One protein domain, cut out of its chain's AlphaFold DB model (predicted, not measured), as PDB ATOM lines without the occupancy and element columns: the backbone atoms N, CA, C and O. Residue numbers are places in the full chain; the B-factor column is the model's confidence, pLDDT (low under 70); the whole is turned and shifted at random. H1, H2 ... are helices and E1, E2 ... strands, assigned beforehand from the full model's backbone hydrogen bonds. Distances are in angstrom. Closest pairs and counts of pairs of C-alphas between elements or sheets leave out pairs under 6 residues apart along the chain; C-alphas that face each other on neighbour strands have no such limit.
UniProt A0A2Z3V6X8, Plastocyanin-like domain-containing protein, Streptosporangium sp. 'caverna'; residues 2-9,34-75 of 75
ATOM      1  N   SER A   2      31.740  -9.211 -18.071       72.00
ATOM      2  CA  SER A   2      31.953  -9.429 -16.635       72.00
ATOM      3  C   SER A   2      30.878  -8.670 -15.866       72.00
ATOM      4  O   SER A   2      30.597  -7.530 -16.216       72.00
ATOM      5  N   VAL A   3      30.282  -9.294 -14.846       73.62
ATOM      6  CA  VAL A   3      29.239  -8.701 -13.992       73.62
ATOM      7  C   VAL A   3      29.683  -8.787 -12.543       73.62
ATOM      8  O   VAL A   3      30.113  -9.848 -12.090       73.62
ATOM      9  N   PHE A   4      29.531  -7.695 -11.806       72.06
ATOM     10  CA  PHE A   4      29.794  -7.651 -10.375       72.06
ATOM     11  C   PHE A   4      28.817  -6.715  -9.667       72.06
ATOM     12  O   PHE A   4      28.221  -5.816 -10.260       72.06
ATOM     13  N   GLN A   5      28.639  -6.954  -8.373       72.25
ATOM     14  CA  GLN A   5      27.871  -6.076  -7.505       72.25
ATOM     15  C   GLN A   5      28.708  -4.855  -7.117       72.25
ATOM     16  O   GLN A   5      29.883  -4.974  -6.777       72.25
ATOM     17  N   VAL A   6      28.082  -3.685  -7.148       71.31
ATOM     18  CA  VAL A   6      28.641  -2.431  -6.647       71.31
ATOM     19  C   VAL A   6      28.362  -2.357  -5.141       71.31
ATOM     20  O   VAL A   6      27.205  -2.356  -4.728       71.31
ATOM     21  N   GLY A   7      29.414  -2.293  -4.318       63.75
ATOM     22  CA  GLY A   7      29.323  -2.285  -2.848       63.75
ATOM     23  C   GLY A   7      29.763  -3.602  -2.190       63.75
ATOM     24  O   GLY A   7      30.276  -4.499  -2.855       63.75
ATOM     25  N   GLU A   8      29.604  -3.708  -0.866       46.16
ATOM     26  CA  GLU A   8      30.026  -4.878  -0.074       46.16
ATOM     27  C   GLU A   8      29.272  -6.161  -0.482       46.16
ATOM     28  O   GLU A   8      28.055  -6.145  -0.677       46.16
ATOM     29  N   GLY A   9      29.995  -7.288  -0.567       47.94
ATOM     30  CA  GLY A   9      29.430  -8.616  -0.842       47.94
ATOM     31  C   GLY A   9      29.362  -8.982  -2.328       47.94
ATOM     32  O   GLY A   9      28.281  -9.102  -2.898       47.94
ATOM     33  N   PRO A  34      19.475  -8.199  -3.034       81.19
ATOM     34  CA  PRO A  34      19.241  -6.811  -3.431       81.19
ATOM     35  C   PRO A  34      20.569  -6.082  -3.666       81.19
ATOM     36  O   PRO A  34      21.518  -6.277  -2.908       81.19
ATOM     37  N   GLY A  35      20.635  -5.202  -4.664       84.44
ATOM     38  CA  GLY A  35      21.872  -4.491  -4.967       84.44
ATOM     39  C   GLY A  35      21.807  -3.614  -6.209       84.44
ATOM     40  O   GLY A  35      20.773  -3.483  -6.867       84.44
ATOM     41  N   ILE A  36      22.951  -2.995  -6.488       86.62
ATOM     42  CA  ILE A  36      23.270  -2.371  -7.769       86.62
ATOM     43  C   ILE A  36      24.345  -3.251  -8.403       86.62
ATOM     44  O   ILE A  36      25.350  -3.556  -7.763       86.62
ATOM     45  N   TRP A  37      24.144  -3.656  -9.649       86.38
ATOM     46  CA  TRP A  37      25.100  -4.437 -10.428       86.38
ATOM     47  C   TRP A  37      25.633  -3.605 -11.575       86.38
ATOM     48  O   TRP A  37      24.909  -2.808 -12.171       86.38
ATOM     49  N   MET A  38      26.892  -3.834 -11.910       84.94
ATOM     50  CA  MET A  38      27.522  -3.268 -13.087       84.94
ATOM     51  C   MET A  38      28.056  -4.401 -13.954       84.94
ATOM     52  O   MET A  38      28.592  -5.394 -13.457       84.94
ATOM     53  N   SER A  39      27.847  -4.263 -15.257       85.19
ATOM     54  CA  SER A  39      28.381  -5.166 -16.262       85.19
ATOM     55  C   SER A  39      29.218  -4.379 -17.249       85.19
ATOM     56  O   SER A  39      28.745  -3.371 -17.776       85.19
ATOM     57  N   HIS A  40      30.399  -4.897 -17.573       86.69
ATOM     58  CA  HIS A  40      31.260  -4.340 -18.612       86.69
ATOM     59  C   HIS A  40      31.837  -5.411 -19.543       86.69
ATOM     60  O   HIS A  40      31.787  -6.623 -19.277       86.69
ATOM     61  N   CYS A  41      32.436  -4.975 -20.648       85.19
ATOM     62  CA  CYS A  41      33.256  -5.860 -21.462       85.19
ATOM     63  C   CYS A  41      34.517  -6.308 -20.717       85.19
ATOM     64  O   CYS A  41      35.111  -5.544 -19.973       85.19
ATOM     65  N   HIS A  42      34.963  -7.538 -20.971       85.62
ATOM     66  CA  HIS A  42      36.234  -8.017 -20.419       85.62
ATOM     67  C   HIS A  42      37.445  -7.370 -21.123       85.62
ATOM     68  O   HIS A  42      38.547  -7.372 -20.587       85.62
ATOM     69  N   ASP A  43      37.240  -6.803 -22.315       83.69
ATOM     70  CA  ASP A  43      38.210  -5.918 -22.947       83.69
ATOM     71  C   ASP A  43      37.998  -4.489 -22.425       83.69
ATOM     72  O   ASP A  43      36.953  -3.879 -22.670       83.69
ATOM     73  N   LEU A  44      38.983  -3.964 -21.694       84.62
ATOM     74  CA  LEU A  44      38.915  -2.630 -21.087       84.62
ATOM     75  C   LEU A  44      38.886  -1.503 -22.133       84.62
ATOM     76  O   LEU A  44      38.301  -0.446 -21.894       84.62
ATOM     77  N   GLY A  45      39.458  -1.731 -23.320       86.50
ATOM     78  CA  GLY A  45      39.347  -0.808 -24.444       86.50
ATOM     79  C   GLY A  45      37.898  -0.688 -24.904       86.50
ATOM     80  O   GLY A  45      37.392   0.415 -25.075       86.50
ATOM     81  N   HIS A  46      37.183  -1.806 -25.015       86.12
ATOM     82  CA  HIS A  46      35.760  -1.759 -25.346       86.12
ATOM     83  C   HIS A  46      34.889  -1.235 -24.193       86.12
ATOM     84  O   HIS A  46      33.912  -0.532 -24.449       86.12
ATOM     85  N   ALA A  47      35.226  -1.550 -22.936       85.50
ATOM     86  CA  ALA A  47      34.520  -1.015 -21.768       85.50
ATOM     87  C   ALA A  47      34.573   0.523 -21.755       85.50
ATOM     88  O   ALA A  47      33.527   1.169 -21.724       85.50
ATOM     89  N   SER A  48      35.768   1.107 -21.913       85.56
ATOM     90  CA  SER A  48      35.971   2.568 -21.916       85.56
ATOM     91  C   SER A  48      35.288   3.297 -23.084       85.56
ATOM     92  O   SER A  48      35.010   4.493 -23.000       85.56
ATOM     93  N   LEU A  49      34.957   2.576 -24.162       88.50
ATOM     94  CA  LEU A  49      34.156   3.078 -25.282       88.50
ATOM     95  C   LEU A  49      32.639   3.024 -25.024       88.50
ATOM     96  O   LEU A  49      31.853   3.359 -25.910       88.50
ATOM     97  N   GLY A  50      32.219   2.637 -23.817       85.69
ATOM     98  CA  GLY A  50      30.827   2.662 -23.378       85.69
ATOM     99  C   GLY A  50      30.136   1.301 -23.361       85.69
ATOM    100  O   GLY A  50      28.915   1.260 -23.231       85.69
ATOM    101  N   MET A  51      30.869   0.181 -23.451       87.88
ATOM    102  CA  MET A  51      30.291  -1.153 -23.223       87.88
ATOM    103  C   MET A  51      30.156  -1.466 -21.728       87.88
ATOM    104  O   MET A  51      30.618  -2.510 -21.261       87.88
ATOM    105  N   THR A  52      29.492  -0.559 -21.015       85.94
ATOM    106  CA  THR A  52      29.215  -0.616 -19.581       85.94
ATOM    107  C   THR A  52      27.746  -0.293 -19.346       85.94
ATOM    108  O   THR A  52      27.206   0.655 -19.917       85.94
ATOM    109  N   PHE A  53      27.080  -1.058 -18.483       85.69
ATOM    110  CA  PHE A  53      25.737  -0.728 -18.014       85.69
ATOM    111  C   PHE A  53      25.560  -1.052 -16.533       85.69
ATOM    112  O   PHE A  53      26.211  -1.946 -15.990       85.69
ATOM    113  N   HIS A  54      24.639  -0.330 -15.896       86.19
ATOM    114  CA  HIS A  54      24.240  -0.546 -14.508       86.19
ATOM    115  C   HIS A  54      22.812  -1.091 -14.454       86.19
ATOM    116  O   HIS A  54      21.944  -0.650 -15.208       86.19
ATOM    117  N   LEU A  55      22.567  -2.033 -13.547       85.12
ATOM    118  CA  LEU A  55      21.254  -2.583 -13.232       85.12
ATOM    119  C   LEU A  55      21.002  -2.380 -11.741       85.12
ATOM    120  O   LEU A  55      21.834  -2.743 -10.918       85.12
ATOM    121  N   ALA A  56      19.858  -1.809 -11.388       85.56
ATOM    122  CA  ALA A  56      19.439  -1.635 -10.003       85.56
ATOM    123  C   ALA A  56      17.975  -2.052  -9.868       85.56
ATOM    124  O   ALA A  56      17.166  -1.770 -10.755       85.56
ATOM    125  N   TYR A  57      17.638  -2.716  -8.765       83.19
ATOM    126  CA  TYR A  57      16.234  -2.907  -8.411       83.19
ATOM    127  C   TYR A  57      15.610  -1.580  -7.962       83.19
ATOM    128  O   TYR A  57      16.293  -0.696  -7.441       83.19
ATOM    129  N   GLU A  58      14.297  -1.448  -8.149       85.38
ATOM    130  CA  GLU A  58      13.550  -0.268  -7.713       85.38
ATOM    131  C   GLU A  58      13.735  -0.021  -6.206       85.38
ATOM    132  O   GLU A  58      13.678  -0.945  -5.395       85.38
ATOM    133  N   GLY A  59      13.990   1.235  -5.834       86.62
ATOM    134  CA  GLY A  59      14.218   1.643  -4.444       86.62
ATOM    135  C   GLY A  59      15.612   1.331  -3.884       86.62
ATOM    136  O   GLY A  59      15.906   1.758  -2.769       86.62
ATOM    137  N   VAL A  60      16.490   0.641  -4.625       86.19
ATOM    138  CA  VAL A  60      17.884   0.421  -4.213       86.19
ATOM    139  C   VAL A  60      18.750   1.607  -4.635       86.19
ATOM    140  O   VAL A  60      18.836   1.946  -5.813       86.19
ATOM    141  N   THR A  61      19.427   2.224  -3.667       86.38
ATOM    142  CA  THR A  61      20.316   3.375  -3.877       86.38
ATOM    143  C   THR A  61      21.653   3.177  -3.174       86.38
ATOM    144  O   THR A  61      21.755   2.406  -2.221       86.38
ATOM    145  N   THR A  62      22.665   3.931  -3.591       82.06
ATOM    146  CA  THR A  62      23.991   3.964  -2.967       82.06
ATOM    147  C   THR A  62      24.349   5.400  -2.570       82.06
ATOM    148  O   THR A  62      23.953   6.324  -3.282       82.06
ATOM    149  N   PRO A  63      25.086   5.622  -1.463       84.19
ATOM    150  CA  PRO A  63      25.640   6.937  -1.140       84.19
ATOM    151  C   PRO A  63      26.880   7.287  -1.982       84.19
ATOM    152  O   PRO A  63      27.421   8.378  -1.833       84.19
ATOM    153  N   PHE A  64      27.374   6.359  -2.808       81.38
ATOM    154  CA  PHE A  64      28.555   6.553  -3.647       81.38
ATOM    155  C   PHE A  64      28.177   7.088  -5.032       81.38
ATOM    156  O   PHE A  64      27.315   6.521  -5.702       81.38
ATOM    157  N   ASP A  65      28.883   8.122  -5.485       81.44
ATOM    158  CA  ASP A  65      28.715   8.694  -6.820       81.44
ATOM    159  C   ASP A  65      29.512   7.930  -7.893       81.44
ATOM    160  O   ASP A  65      30.652   7.502  -7.675       81.44
ATOM    161  N   ALA A  66      28.939   7.822  -9.092       77.19
ATOM    162  CA  ALA A  66      29.604   7.285 -10.279       77.19
ATOM    163  C   ALA A  66      30.036   8.408 -11.243       77.19
ATOM    164  O   ALA A  66      29.335   9.409 -11.402       77.19
ATOM    165  N   GLY A  67      31.164   8.215 -11.934       72.75
ATOM    166  CA  GLY A  67      31.651   9.106 -12.995       72.75
ATOM    167  C   GLY A  67      32.777  10.054 -12.568       72.75
ATOM    168  O   GLY A  67      33.251  10.027 -11.437       72.75
ATOM    169  N   ARG A  68      33.228  10.921 -13.491       75.50
ATOM    170  CA  ARG A  68      34.452  11.745 -13.328       75.50
ATOM    171  C   ARG A  68      34.525  12.517 -12.014       75.50
ATOM    172  O   ARG A  68      35.608  12.655 -11.457       75.50
ATOM    173  N   ALA A  69      33.392  13.031 -11.542       79.62
ATOM    174  CA  ALA A  69      33.332  13.851 -10.339       79.62
ATOM    175  C   ALA A  69      33.662  13.068  -9.056       79.62
ATOM    176  O   ALA A  69      34.197  13.661  -8.124       79.62
ATOM    177  N   SER A  70      33.403  11.755  -9.011       80.69
ATOM    178  CA  SER A  70      33.726  10.930  -7.842       80.69
ATOM    179  C   SER A  70      35.184  10.465  -7.813       80.69
ATOM    180  O   SER A  70      35.626   9.888  -6.823       80.69
ATOM    181  N   GLY A  71      35.941  10.675  -8.898       75.94
ATOM    182  CA  GLY A  71      37.283  10.115  -9.085       75.94
ATOM    183  C   GLY A  71      37.297   8.595  -9.300       75.94
ATOM    184  O   GLY A  71      38.325   8.048  -9.692       75.94
ATOM    185  N   ASN A  72      36.159   7.922  -9.100       67.62
ATOM    186  CA  ASN A  72      35.974   6.519  -9.408       67.62
ATOM    187  C   ASN A  72      35.503   6.394 -10.857       67.62
ATOM    188  O   ASN A  72      34.319   6.536 -11.175       67.62
ATOM    189  N   HIS A  73      36.475   6.169 -11.729       68.88
ATOM    190  CA  HIS A  73      36.255   5.763 -13.102       68.88
ATOM    191  C   HIS A  73      36.415   4.250 -13.174       68.88
ATOM    192  O   HIS A  73      37.547   3.769 -13.264       68.88
ATOM    193  N   PRO A  74      35.317   3.482 -13.073       65.81
ATOM    194  CA  PRO A  74      35.353   2.160 -13.661       65.81
ATOM    195  C   PRO A  74      35.702   2.371 -15.144       65.81
ATOM    196  O   PRO A  74      35.083   3.220 -15.784       65.81
ATOM    197  N   GLU A  75      36.752   1.672 -15.597       64.75
ATOM    198  CA  GLU A  75      37.423   1.725 -16.918       64.75
ATOM    199  C   GLU A  75      38.120   3.029 -17.381       64.75
ATOM    200  O   GLU A  75      37.597   4.161 -17.244       64.75
TER     201      GLU A  75
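What this domain is: This is residues 2 to 9 and 34 to 75 of the 75 residues of the protein "Plastocyanin-like domain-containing protein" of Streptosporangium sp. 'caverna' (UniProt A0A2Z3V6X8). A small wall of three antiparallel strands has a short helix, H1, at one end, where the chain turns from E2 back into E3. The long unnamed stretch of residues 57 to 75 leaves the other end of E3 and arches over one face of the wall, with open space beneath it, back toward the end where H1 lies; the opposite face is bare. The printed part has 50 residues, with one named helix and three named strands in the order E1, E2, H1, E3 along the chain, and the sheet's order is E1, E2, E3. The class is mixed, helices and strands, with under half of the residues in named elements. The whole is only just compact, close to loose, with a radius of gyration of the C-alphas of 11.3 A and spans of 31 by 23 by 19 A.

Where its parts are: E1 is residues 2 to 6, 12.6 A from first to last C-alpha, and begins with C-alpha 2 at (31.953, -9.429, -16.635). After the cut, E2 is residues 36 to 40, 13.6 A long. H1 is residues 44 to 48, 6.0 A long, with C-alpha 44 at (38.915, -2.630, -21.087). E3 is residues 52 to 56, 13.7 A long, and ends with C-alpha 56 at (19.439, -1.635, -10.003). Residues 57 to 75 hold no named element.

How they stand to each other: E1, an edge strand, is antiparallel to E2, with 152 degrees between their directions. The C-alphas of Val 3 and Ser 39 face each other at 4.3 A, and N 4 and O 38 are within hydrogen-bond range at 3.0 A, as are N 6 and O 36 at 2.8 A. E2, the inner strand, is antiparallel to E3, the other edge strand, at 162 degrees. Here the C-alphas of His 40 and Thr 52 face each other at 4.4 A, and N 37 and O 55 are within hydrogen-bond range at 2.8 A, as are N 53 and O 39 at 2.9 A. H1 is on the sheet but only grazes it, with its residues 46 to 48. The closest C-alphas of E2 and H1 are those of His 40 and Ala 47, 5.6 A apart. In H1 every O i to N i+4 pair is within hydrogen-bond range.

The domain as a whole: The two C-alphas farthest apart are those of Gly 45 and Gly 59, 32.2 A. Residues 10 to 33 are not printed, and C-alphas 9 and 34 across this cut are 10.7 A apart; the link from E1 to E2 runs across it. The links from E2 to H1 and from H1 to E3 are tight, with three residues each. The C-alphas of residues 57 to 75 lie 7 to 17 A from the mean of all C-alphas, and Glu 75 is the chain's last residue. The mean pLDDT of the printed part is 79.5, and residues 7 to 9 and 72 to 75 are under 70.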